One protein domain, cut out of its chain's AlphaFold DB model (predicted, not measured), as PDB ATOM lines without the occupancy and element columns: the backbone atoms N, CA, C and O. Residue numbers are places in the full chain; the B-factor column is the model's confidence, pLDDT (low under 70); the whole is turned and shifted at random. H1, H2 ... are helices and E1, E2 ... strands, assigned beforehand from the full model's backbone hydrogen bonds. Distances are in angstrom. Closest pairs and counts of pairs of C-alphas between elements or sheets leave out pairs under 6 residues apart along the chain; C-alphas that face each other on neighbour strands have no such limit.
ATOM      1  N   LEU A   2       4.531 -17.996 -36.182       67.62
ATOM      2  CA  LEU A   2       3.412 -17.582 -35.308       67.62
ATOM      3  C   LEU A   2       2.110 -17.284 -36.056       67.62
ATOM      4  O   LEU A   2       1.111 -17.923 -35.770       67.62
ATOM      5  N   VAL A   3       2.156 -16.432 -37.087       70.75
ATOM      6  CA  VAL A   3       0.984 -16.098 -37.927       70.75
ATOM      7  C   VAL A   3       0.302 -17.346 -38.509       70.75
ATOM      8  O   VAL A   3      -0.915 -17.398 -38.630       70.75
ATOM      9  N   GLY A   4       1.077 -18.381 -38.852       74.31
ATOM     10  CA  GLY A   4       0.528 -19.632 -39.377       74.31
ATOM     11  C   GLY A   4      -0.161 -20.479 -38.307       74.31
ATOM     12  O   GLY A   4      -1.211 -21.054 -38.573       74.31
ATOM     13  N   MET A   5       0.407 -20.547 -37.100       79.12
ATOM     14  CA  MET A   5      -0.194 -21.276 -35.975       79.12
ATOM     15  C   MET A   5      -1.429 -20.544 -35.442       79.12
ATOM     16  O   MET A   5      -2.450 -21.183 -35.212       79.12
ATOM     17  N   GLU A   6      -1.372 -19.215 -35.347       79.94
ATOM     18  CA  GLU A   6      -2.510 -18.365 -34.996       79.94
ATOM     19  C   GLU A   6      -3.669 -18.576 -35.969       79.94
ATOM     20  O   GLU A   6      -4.785 -18.855 -35.540       79.94
ATOM     21  N   ALA A   7      -3.390 -18.574 -37.276       77.31
ATOM     22  CA  ALA A   7      -4.402 -18.857 -38.282       77.31
ATOM     23  C   ALA A   7      -5.072 -20.222 -38.057       77.31
ATOM     24  O   ALA A   7      -6.291 -20.308 -38.127       77.31
ATOM     25  N   VAL A   8      -4.314 -21.273 -37.712       80.56
ATOM     26  CA  VAL A   8      -4.874 -22.598 -37.376       80.56
ATOM     27  C   VAL A   8      -5.741 -22.557 -36.113       80.56
ATOM     28  O   VAL A   8      -6.793 -23.197 -36.089       80.56
ATOM     29  N   VAL A   9      -5.331 -21.814 -35.083       79.56
ATOM     30  CA  VAL A   9      -6.115 -21.642 -33.850       79.56
ATOM     31  C   VAL A   9      -7.436 -20.924 -34.143       79.56
ATOM     32  O   VAL A   9      -8.494 -21.385 -33.718       79.56
ATOM     33  N   THR A  10      -7.415 -19.845 -34.927       78.00
ATOM     34  CA  THR A  10      -8.623 -19.089 -35.304       78.00
ATOM     35  C   THR A  10      -9.545 -19.890 -36.236       78.00
ATOM     36  O   THR A  10     -10.774 -19.853 -36.095       78.00
ATOM     37  N   ALA A  11      -8.963 -20.673 -37.151       71.56
ATOM     38  CA  ALA A  11      -9.657 -21.479 -38.158       71.56
ATOM     39  C   ALA A  11     -10.625 -22.516 -37.602       71.56
ATOM     40  O   ALA A  11     -11.547 -22.939 -38.305       71.56
ATOM     41  N   GLN A  12     -10.416 -22.949 -36.354       66.62
ATOM     42  CA  GLN A  12     -11.251 -23.959 -35.706       66.62
ATOM     43  C   GLN A  12     -12.744 -23.591 -35.763       66.62
ATOM     44  O   GLN A  12     -13.598 -24.475 -35.776       66.62
ATOM     45  N   SER A  13     -13.046 -22.292 -35.844       60.03
ATOM     46  CA  SER A  13     -14.401 -21.746 -35.915       60.03
ATOM     47  C   SER A  13     -14.889 -21.380 -37.328       60.03
ATOM     48  O   SER A  13     -16.100 -21.290 -37.526       60.03
ATOM     49  N   SER A  14     -13.997 -21.188 -38.313       66.38
ATOM     50  CA  SER A  14     -14.348 -20.638 -39.638       66.38
ATOM     51  C   SER A  14     -14.550 -21.687 -40.739       66.38
ATOM     52  O   SER A  14     -15.127 -21.376 -41.780       66.38
ATOM     53  N   GLY A  15     -14.105 -22.934 -40.533       67.38
ATOM     54  CA  GLY A  15     -14.190 -23.997 -41.548       67.38
ATOM     55  C   GLY A  15     -13.206 -23.835 -42.715       67.38
ATOM     56  O   GLY A  15     -13.269 -24.580 -43.692       67.38
ATOM     57  N   GLU A  16     -12.290 -22.876 -42.618       74.62
ATOM     58  CA  GLU A  16     -11.242 -22.630 -43.601       74.62
ATOM     59  C   GLU A  16     -10.095 -23.649 -43.479       74.62
ATOM     60  O   GLU A  16      -9.785 -24.174 -42.405       74.62
ATOM     61  N   THR A  17      -9.442 -23.949 -44.603       73.00
ATOM     62  CA  THR A  17      -8.330 -24.905 -44.661       73.00
ATOM     63  C   THR A  17      -6.987 -24.198 -44.565       73.00
ATOM     64  O   THR A  17      -6.670 -23.359 -45.406       73.00
ATOM     65  N   TYR A  18      -6.157 -24.621 -43.616       79.50
ATOM     66  CA  TYR A  18      -4.812 -24.087 -43.407       79.50
ATOM     67  C   TYR A  18      -3.748 -25.176 -43.533       79.50
ATOM     68  O   TYR A  18      -4.024 -26.371 -43.364       79.50
ATOM     69  N   ALA A  19      -2.517 -24.763 -43.840       83.38
ATOM     70  CA  ALA A  19      -1.381 -25.671 -43.911       83.38
ATOM     71  C   ALA A  19      -1.104 -26.268 -42.524       83.38
ATOM     72  O   ALA A  19      -0.752 -25.559 -41.588       83.38
ATOM     73  N   LYS A  20      -1.249 -27.590 -42.402       84.75
ATOM     74  CA  LYS A  20      -1.003 -28.324 -41.147       84.75
ATOM     75  C   LYS A  20       0.474 -28.630 -40.904       84.75
ATOM     76  O   LYS A  20       0.840 -29.073 -39.823       84.75
ATOM     77  N   PHE A  21       1.303 -28.450 -41.926       89.00
ATOM     78  CA  PHE A  21       2.717 -28.764 -41.892       89.00
ATOM     79  C   PHE A  21       3.468 -27.773 -42.775       89.00
ATOM     80  O   PHE A  21       3.131 -27.597 -43.947       89.00
ATOM     81  N   VAL A  22       4.463 -27.112 -42.193       91.19
ATOM     82  CA  VAL A  22       5.288 -26.106 -42.860       91.19
ATOM     83  C   VAL A  22       6.741 -26.461 -42.589       91.19
ATOM     84  O   VAL A  22       7.150 -26.538 -41.435       91.19
ATOM     85  N   ILE A  23       7.519 -26.667 -43.653       92.69
ATOM     86  CA  ILE A  23       8.973 -26.824 -43.560       92.69
ATOM     87  C   ILE A  23       9.608 -25.519 -44.006       92.69
ATOM     88  O   ILE A  23       9.363 -25.050 -45.117       92.69
ATOM     89  N   LEU A  24      10.455 -24.967 -43.145       92.12
ATOM     90  CA  LEU A  24      11.330 -23.849 -43.463       92.12
ATOM     91  C   LEU A  24      12.777 -24.319 -43.331       92.12
ATOM     92  O   LEU A  24      13.100 -25.125 -42.463       92.12
ATOM     93  N   SER A  25      13.638 -23.810 -44.203       93.62
ATOM     94  CA  SER A  25      15.072 -24.091 -44.215       93.62
ATOM     95  C   SER A  25      15.830 -22.773 -44.238       93.62
ATOM     96  O   SER A  25      15.367 -21.799 -44.832       93.62
ATOM     97  N   ASP A  51      20.880 -28.391 -37.587       94.62
ATOM     98  CA  ASP A  51      20.055 -28.042 -36.438       94.62
ATOM     99  C   ASP A  51      18.563 -28.044 -36.803       94.62
ATOM    100  O   ASP A  51      18.166 -27.494 -37.837       94.62
ATOM    101  N   LEU A  52      17.734 -28.648 -35.953       95.56
ATOM    102  CA  LEU A  52      16.297 -28.772 -36.177       95.56
ATOM    103  C   LEU A  52      15.516 -28.236 -34.983       95.56
ATOM    104  O   LEU A  52      15.600 -28.779 -33.881       95.56
ATOM    105  N   LEU A  53      14.670 -27.244 -35.246       95.56
ATOM    106  CA  LEU A  53      13.642 -26.776 -34.324       95.56
ATOM    107  C   LEU A  53      12.262 -27.087 -34.907       95.56
ATOM    108  O   LEU A  53      11.905 -26.584 -35.974       95.56
ATOM    109  N   ALA A  54      11.480 -27.894 -34.197       96.62
ATOM    110  CA  ALA A  54      10.085 -28.163 -34.512       96.62
ATOM    111  C   ALA A  54       9.169 -27.471 -33.494       96.62
ATOM    112  O   ALA A  54       9.389 -27.550 -32.285       96.62
ATOM    113  N   MET A  55       8.132 -26.802 -34.002       96.12
ATOM    114  CA  MET A  55       7.052 -26.213 -33.210       96.12
ATOM    115  C   MET A  55       5.763 -26.951 -33.557       96.12
ATOM    116  O   MET A  55       5.333 -26.954 -34.712       96.12
ATOM    117  N   GLU A  56       5.162 -27.592 -32.568       96.06
ATOM    118  CA  GLU A  56       3.982 -28.430 -32.739       96.06
ATOM    119  C   GLU A  56       2.788 -27.775 -32.054       96.06
ATOM    120  O   GLU A  56       2.872 -27.410 -30.883       96.06
ATOM    121  N   LEU A  57       1.665 -27.660 -32.764       94.94
ATOM    122  CA  LEU A  57       0.397 -27.206 -32.199       94.94
ATOM    123  C   LEU A  57      -0.503 -28.417 -31.942       94.94
ATOM    124  O   LEU A  57      -0.833 -29.163 -32.864       94.94
ATOM    125  N   HIS A  58      -0.928 -28.586 -30.697       94.31
ATOM    126  CA  HIS A  58      -1.758 -29.693 -30.237       94.31
ATOM    127  C   HIS A  58      -3.127 -29.176 -29.812       94.31
ATOM    128  O   HIS A  58      -3.218 -28.225 -29.041       94.31
ATOM    129  N   ALA A  59      -4.196 -29.825 -30.269       92.38
ATOM    130  CA  ALA A  59      -5.509 -29.658 -29.656       92.38
ATOM    131  C   ALA A  59      -5.549 -30.471 -28.353       92.38
ATOM    132  O   ALA A  59      -5.181 -31.648 -28.354       92.38
ATOM    133  N   VAL A  60      -5.986 -29.862 -27.251       92.38
ATOM    134  CA  VAL A  60      -6.004 -30.507 -25.929       92.38
ATOM    135  C   VAL A  60      -7.418 -30.903 -25.500       92.38
ATOM    136  O   VAL A  60      -8.417 -30.285 -25.878       92.38
ATOM    137  N   ASN A  61      -7.516 -31.975 -24.708       85.88
ATOM    138  CA  ASN A  61      -8.792 -32.443 -24.168       85.88
ATOM    139  C   ASN A  61      -9.402 -31.375 -23.250       85.88
ATOM    140  O   ASN A  61      -8.744 -30.915 -22.323       85.88
ATOM    141  N   GLY A  62     -10.670 -31.027 -23.484       76.50
ATOM    142  CA  GLY A  62     -11.352 -29.937 -22.772       76.50
ATOM    143  C   GLY A  62     -11.488 -28.644 -23.583       76.50
ATOM    144  O   GLY A  62     -12.171 -27.732 -23.129       76.50
ATOM    145  N   GLY A  63     -10.931 -28.602 -24.799       78.94
ATOM    146  CA  GLY A  63     -10.960 -27.431 -25.675       78.94
ATOM    147  C   GLY A  63      -9.673 -26.612 -25.571       78.94
ATOM    148  O   GLY A  63      -8.978 -26.657 -24.561       78.94
ATOM    149  N   GLY A  64      -9.352 -25.884 -26.641       89.56
ATOM    150  CA  GLY A  64      -8.146 -25.060 -26.733       89.56
ATOM    151  C   GLY A  64      -6.937 -25.767 -27.349       89.56
ATOM    152  O   GLY A  64      -7.011 -26.905 -27.828       89.56
ATOM    153  N   TYR A  65      -5.814 -25.048 -27.341       94.31
ATOM    154  CA  TYR A  65      -4.569 -25.454 -27.978       94.31
ATOM    155  C   TYR A  65      -3.377 -25.305 -27.037       94.31
ATOM    156  O   TYR A  65      -3.345 -24.425 -26.178       94.31
ATOM    157  N   ALA A  66      -2.376 -26.152 -27.245       96.06
ATOM    158  CA  ALA A  66      -1.085 -26.068 -26.585       96.06
ATOM    159  C   ALA A  66       0.047 -26.237 -27.599       96.06
ATOM    160  O   ALA A  66      -0.117 -26.887 -28.633       96.06
ATOM    161  N   VAL A  67       1.205 -25.671 -27.290       97.06
ATOM    162  CA  VAL A  67       2.413 -25.745 -28.108       97.06
ATOM    163  C   VAL A  67       3.438 -26.650 -27.439       97.06
ATOM    164  O   VAL A  67       3.633 -26.595 -26.222       97.06
ATOM    165  N   ARG A  68       4.119 -27.462 -28.247       97.62
ATOM    166  CA  ARG A  68       5.352 -28.159 -27.875       97.62
ATOM    167  C   ARG A  68       6.494 -27.680 -28.761       97.62
ATOM    168  O   ARG A  68       6.323 -27.559 -29.973       97.62
ATOM    169  N   LEU A  69       7.661 -27.450 -28.165       97.06
ATOM    170  CA  LEU A  69       8.897 -27.168 -28.888       97.06
ATOM    171  C   LEU A  69       9.849 -28.346 -28.736       97.06
ATOM    172  O   LEU A  69      10.081 -28.827 -27.624       97.06
ATOM    173  N   VAL A  70      10.408 -28.788 -29.858       97.19
ATOM    174  CA  VAL A  70      11.386 -29.873 -29.921       97.19
ATOM    175  C   VAL A  70      12.638 -29.370 -30.633       97.19
ATOM    176  O   VAL A  70      12.567 -28.967 -31.794       97.19
ATOM    177  N   HIS A  71      13.785 -29.405 -29.959       95.81
ATOM    178  CA  HIS A  71      15.085 -29.007 -30.506       95.81
ATOM    179  C   HIS A  71      15.995 -30.231 -30.589       95.81
ATOM    180  O   HIS A  71      16.280 -30.869 -29.581       95.81
ATOM    181  N   ASN A  72      16.396 -30.619 -31.803       94.69
ATOM    182  CA  ASN A  72      17.204 -31.820 -32.076       94.69
ATOM    183  C   ASN A  72      16.695 -33.114 -31.410       94.69
ATOM    184  O   ASN A  72      17.481 -33.976 -31.019       94.69
ATOM    185  N   GLY A  73      15.373 -33.265 -31.310       95.06
ATOM    186  CA  GLY A  73      14.727 -34.438 -30.714       95.06
ATOM    187  C   GLY A  73      14.459 -34.337 -29.211       95.06
ATOM    188  O   GLY A  73      13.819 -35.234 -28.668       95.06
ATOM    189  N   GLU A  74      14.878 -33.259 -28.545       95.25
ATOM    190  CA  GLU A  74      14.598 -33.015 -27.125       95.25
ATOM    191  C   GLU A  74      13.447 -32.021 -26.945       95.25
ATOM    192  O   GLU A  74      13.379 -31.004 -27.634       95.25
ATOM    193  N   VAL A  75      12.531 -32.303 -26.012       97.12
ATOM    194  CA  VAL A  75      11.433 -31.385 -25.675       97.12
ATOM    195  C   VAL A  75      11.983 -30.235 -24.836       97.12
ATOM    196  O   VAL A  75      12.432 -30.440 -23.712       97.12
ATOM    197  N   VAL A  76      11.907 -29.020 -25.376       96.69
ATOM    198  CA  VAL A  76      12.461 -27.795 -24.770       96.69
ATOM    199  C   VAL A  76      11.385 -26.772 -24.399       96.69
ATOM    200  O   VAL A  76      11.704 -25.648 -24.028       96.69
ATOM    201  N   THR A  77      10.105 -27.147 -24.469       97.06
ATOM    202  CA  THR A  77       8.961 -26.259 -24.201       97.06
ATOM    203  C   THR A  77       9.093 -25.487 -22.884       97.06
ATOM    204  O   THR A  77       8.891 -24.279 -22.864       97.06
ATOM    205  N   GLY A  78       9.475 -26.156 -21.793       95.75
ATOM    206  CA  GLY A  78       9.613 -25.533 -20.472       95.75
ATOM    207  C   GLY A  78      10.810 -24.588 -20.305       95.75
ATOM    208  O   GLY A  78      10.981 -24.051 -19.214       95.75
ATOM    209  N   LEU A  79      11.653 -24.418 -21.331       94.75
ATOM    210  CA  LEU A  79      12.717 -23.406 -21.356       94.75
ATOM    211  C   LEU A  79      12.237 -22.076 -21.947       94.75
ATOM    212  O   LEU A  79      12.843 -21.042 -21.688       94.75
ATOM    213  N   VAL A  80      11.158 -22.101 -22.735       94.31
ATOM    214  CA  VAL A  80      10.638 -20.905 -23.392       94.31
ATOM    215  C   VAL A  80      10.087 -19.942 -22.340       94.31
ATOM    216  O   VAL A  80       9.289 -20.366 -21.494       94.31
ATOM    217  N   PRO A  81      10.449 -18.647 -22.388       92.44
ATOM    218  CA  PRO A  81       9.835 -17.637 -21.539       92.44
ATOM    219  C   PRO A  81       8.304 -17.682 -21.635       92.44
ATOM    220  O   PRO A  81       7.748 -17.901 -22.708       92.44
ATOM    221  N   GLY A  82       7.624 -17.497 -20.502       91.38
ATOM    222  CA  GLY A  82       6.160 -17.567 -20.424       91.38
ATOM    223  C   GLY A  82       5.589 -18.974 -20.251       91.38
ATOM    224  O   GLY A  82       4.487 -19.122 -19.732       91.38
ATOM    225  N   CYS A  83       6.347 -20.020 -20.579       95.31
ATOM    226  CA  CYS A  83       5.953 -21.393 -20.292       95.31
ATOM    227  C   CYS A  83       6.416 -21.812 -18.888       95.31
ATOM    228  O   CYS A  83       7.493 -21.440 -18.419       95.31
ATOM    229  N   SER A  84       5.595 -22.601 -18.187       94.38
ATOM    230  CA  SER A  84       5.952 -23.089 -16.848       94.38
ATOM    231  C   SER A  84       7.191 -24.006 -16.902       94.38
ATOM    232  O   SER A  84       7.265 -24.869 -17.779       94.38
ATOM    233  N   PRO A  85       8.155 -23.895 -15.969       92.62
ATOM    234  CA  PRO A  85       9.354 -24.729 -15.995       92.62
ATOM    235  C   PRO A  85       9.040 -26.230 -15.966       92.62
ATOM    236  O   PRO A  85       8.213 -26.692 -15.178       92.62
ATOM    237  N   GLY A  86       9.730 -27.001 -16.809       90.75
ATOM    238  CA  GLY A  86       9.604 -28.462 -16.864       90.75
ATOM    239  C   GLY A  86       8.331 -28.995 -17.533       90.75
ATOM    240  O   GLY A  86       8.117 -30.206 -17.519       90.75
ATOM    241  N   VAL A  87       7.491 -28.138 -18.126       94.75
ATOM    242  CA  VAL A  87       6.323 -28.596 -18.897       94.75
ATOM    243  C   VAL A  87       6.712 -29.038 -20.306       94.75
ATOM    244  O   VAL A  87       7.595 -28.463 -20.940       94.75
ATOM    245  N   GLU A  88       6.005 -30.039 -20.827       96.81
ATOM    246  CA  GLU A  88       6.148 -30.467 -22.224       96.81
ATOM    247  C   GLU A  88       5.194 -29.743 -23.180       96.81
ATOM    248  O   GLU A  88       5.489 -29.621 -24.371       96.81
ATOM    249  N   LEU A  89       4.045 -29.299 -22.665       96.94
ATOM    250  CA  LEU A  89       3.001 -28.582 -23.389       96.94
ATOM    251  C   LEU A  89       2.755 -27.245 -22.696       96.94
ATOM    252  O   LEU A  89       2.518 -27.208 -21.490       96.94
ATOM    253  N   CYS A  90       2.793 -26.171 -23.471       96.62
ATOM    254  CA  CYS A  90       2.543 -24.811 -23.016       96.62
ATOM    255  C   CYS A  90       1.210 -24.330 -23.595       96.62
ATOM    256  O   CYS A  90       1.012 -24.494 -24.802       96.62
ATOM    257  N   PRO A  91       0.281 -23.784 -22.795       95.62
ATOM    258  CA  PRO A  91      -0.960 -23.230 -23.325       95.62
ATOM    259  C   PRO A  91      -0.686 -22.225 -24.451       95.62
ATOM    260  O   PRO A  91       0.254 -21.435 -24.370       95.62
ATOM    261  N   TRP A  92      -1.487 -22.272 -25.521       93.50
ATOM    262  CA  TRP A  92      -1.286 -21.405 -26.688       93.50
ATOM    263  C   TRP A  92      -1.287 -19.920 -26.315       93.50
ATOM    264  O   TRP A  92      -0.460 -19.180 -26.831       93.50
ATOM    265  N   GLU A  93      -2.173 -19.496 -25.414       92.38
ATOM    266  CA  GLU A  93      -2.293 -18.094 -24.989       92.38
ATOM    267  C   GLU A  93      -1.030 -17.597 -24.261       92.38
ATOM    268  O   GLU A  93      -0.503 -16.534 -24.598       92.38
ATOM    269  N   ASP A  94      -0.490 -18.400 -23.337       93.88
ATOM    270  CA  ASP A  94       0.749 -18.093 -22.606       93.88
ATOM    271  C   ASP A  94       1.954 -18.019 -23.559       93.88
ATOM    272  O   ASP A  94       2.763 -17.088 -23.513       93.88
ATOM    273  N   PHE A  95       2.052 -18.990 -24.473       94.00
ATOM    274  CA  PHE A  95       3.109 -19.024 -25.478       94.00
ATOM    275  C   PHE A  95       3.011 -17.838 -26.444       94.00
ATOM    276  O   PHE A  95       4.006 -17.167 -26.711       94.00
ATOM    277  N   TYR A  96       1.818 -17.575 -26.982       92.38
ATOM    278  CA  TYR A  96       1.597 -16.539 -27.986       92.38
ATOM    279  C   TYR A  96       1.878 -15.152 -27.427       92.38
ATOM    280  O   TYR A  96       2.633 -14.411 -28.048       92.38
ATOM    281  N   SER A  97       1.320 -14.822 -26.258       91.56
ATOM    282  CA  SER A  97       1.542 -13.524 -25.612       91.56
ATOM    283  C   SER A  97       3.032 -13.250 -25.414       91.56
ATOM    284  O   SER A  97       3.519 -12.192 -25.797       91.56
ATOM    285  N   THR A  98       3.782 -14.246 -24.943       90.69
ATOM    286  CA  THR A  98       5.219 -14.084 -24.712       90.69
ATOM    287  C   THR A  98       6.015 -13.961 -26.006       90.69
ATOM    288  O   THR A  98       6.868 -13.089 -26.139       90.69
ATOM    289  N   VAL A  99       5.762 -14.824 -26.990       90.00
ATOM    290  CA  VAL A  99       6.545 -14.810 -28.232       90.00
ATOM    291  C   VAL A  99       6.181 -13.616 -29.121       90.00
ATOM    292  O   VAL A  99       7.042 -13.126 -29.852       90.00
ATOM    293  N   ALA A 100       4.951 -13.104 -29.044       89.88
ATOM    294  CA  ALA A 100       4.544 -11.875 -29.720       89.88
ATOM    295  C   ALA A 100       5.389 -10.670 -29.275       89.88
ATOM    296  O   ALA A 100       5.807  -9.882 -30.122       89.88
ATOM    297  N   GLU A 101       5.712 -10.574 -27.983       90.06
ATOM    298  CA  GLU A 101       6.575  -9.518 -27.433       90.06
ATOM    299  C   GLU A 101       8.035  -9.616 -27.905       90.06
ATOM    300  O   GLU A 101       8.762  -8.625 -27.879       90.06
ATOM    301  N   LEU A 102       8.478 -10.791 -28.369       89.81
ATOM    302  CA  LEU A 102       9.832 -10.999 -28.893       89.81
ATOM    303  C   LEU A 102       9.988 -10.566 -30.357       89.81
ATOM    304  O   LEU A 102      11.112 -10.519 -30.860       89.81
ATOM    305  N   VAL A 103       8.888 -10.311 -31.072       89.19
ATOM    306  CA  VAL A 103       8.940  -9.912 -32.481       89.19
ATOM    307  C   VAL A 103       9.412  -8.458 -32.558       89.19
ATOM    308  O   VAL A 103       8.685  -7.570 -32.113       89.19
ATOM    309  N   PRO A 104      10.591  -8.173 -33.144       88.31
ATOM    310  CA  PRO A 104      11.060  -6.801 -33.245       88.31
ATOM    311  C   PRO A 104      10.147  -5.992 -34.169       88.31
ATOM    312  O   PRO A 104       9.538  -6.512 -35.107       88.31
ATOM    313  N   SER A 105      10.087  -4.690 -33.952       87.25
ATOM    314  CA  SER A 105       9.548  -3.741 -34.918       87.25
ATOM    315  C   SER A 105      10.500  -3.579 -36.117       87.25
ATOM    316  O   SER A 105      11.710  -3.817 -36.002       87.25
ATOM    317  N   PRO A 106      10.006  -3.100 -37.277       87.94
ATOM    318  CA  PRO A 106      10.874  -2.768 -38.405       87.94
ATOM    319  C   PRO A 106      12.002  -1.790 -38.024       87.94
ATOM    320  O   PRO A 106      13.143  -1.964 -38.458       87.94
ATOM    321  N   VAL A 107      11.712  -0.812 -37.159       90.00
ATOM    322  CA  VAL A 107      12.674   0.208 -36.705       90.00
ATOM    323  C   VAL A 107      13.800  -0.394 -35.865       90.00
ATOM    324  O   VAL A 107      14.958  -0.029 -36.061       90.00
ATOM    325  N   GLU A 108      13.504  -1.351 -34.982       89.38
ATOM    326  CA  GLU A 108      14.531  -2.073 -34.208       89.38
ATOM    327  C   GLU A 108      15.474  -2.876 -35.110       89.38
ATOM    328  O   GLU A 108      16.644  -3.067 -34.786       89.38
ATOM    329  N   CYS A 109      14.993  -3.277 -36.287       89.50
ATOM    330  CA  CYS A 109      15.791  -3.903 -37.338       89.50
ATOM    331  C   CYS A 109      16.461  -2.891 -38.292       89.50
ATOM    332  O   CYS A 109      16.960  -3.282 -39.349       89.50
ATOM    333  N   GLY A 110      16.465  -1.596 -37.961       91.56
ATOM    334  CA  GLY A 110      17.072  -0.537 -38.772       91.56
ATOM    335  C   GLY A 110      16.330  -0.240 -40.078       91.56
ATOM    336  O   GLY A 110      16.912   0.343 -40.994       91.56
TER     337      GLY A 110
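AT A GLANCE: This is residues 2 to 25 and 51 to 110 of the 126 residues of the protein "Hypothetical protein" of Dictyocha speculum (UniProt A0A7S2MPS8). A long two-stranded hairpin, E1 and E2, forms a ribbon with two short helices, H1 and H2, on one side of it, and much of the rest is loop. Residues 12 to 25 fold back after H1, and residues 104 to 110 stick out as a tail. The printed part has 84 residues, with two named helices and two named strands in the order H1, E1, E2, H2; the sheet, E1 - E2, is antiparallel. The class is mixed, helices and strands, with under half of the residues in named elements. The whole is only just compact, close to loose, with a radius of gyration of the C-alphas of 13.8 A and spans of 39 by 32 by 25 A.

IN THESE COORDINATES: H1, residues 2 to 11, begins at C-alpha 2 (3.412, -17.582, -35.308) and is 13.9 A long from first to last C-alpha. E1, residues 53 to 59, measures 19.9 A, and E2, residues 65 to 71, 20.1 A. H2, residues 92 to 101, measures 14.3 A and ends at C-alpha 101 (6.575, -9.518, -27.433).

HOW THE PARTS SIT: E1 and E2 form a hairpin, antiparallel at 159 degrees, with N 54 and O 70 at 2.8 A and N 66 and O 58 at 2.9 A, within hydrogen-bond range. The closest C-alphas of H1 and E1 are those of Met 5 and Leu 57, 7.1 A apart; of E2 and H2, those of Ala 66 and Trp 92, 4.7 A. H1 and H2 are close but not clearly touching, with the C-alphas of Leu 2 and Tyr 96 closest at 7.6 A. They run opposite ways at a steep tilt of 35.4 degrees, only just beyond shallow. E1 and H2 are only just apart, at 8.2 A. In H1 and H2 every O i to N i+4 pair is within hydrogen-bond range.

THE WHOLE: The C-alphas farthest apart, of Gly 62 and Gly 110, are 43.9 A apart. Residues 26 to 50 are not printed, and C-alphas 25 and 51 stand 10.0 A apart across the cut. The link E2 to H2 is long, with 20 residues. The pLDDT is under 70 at residue 2 and residues 12 to 15.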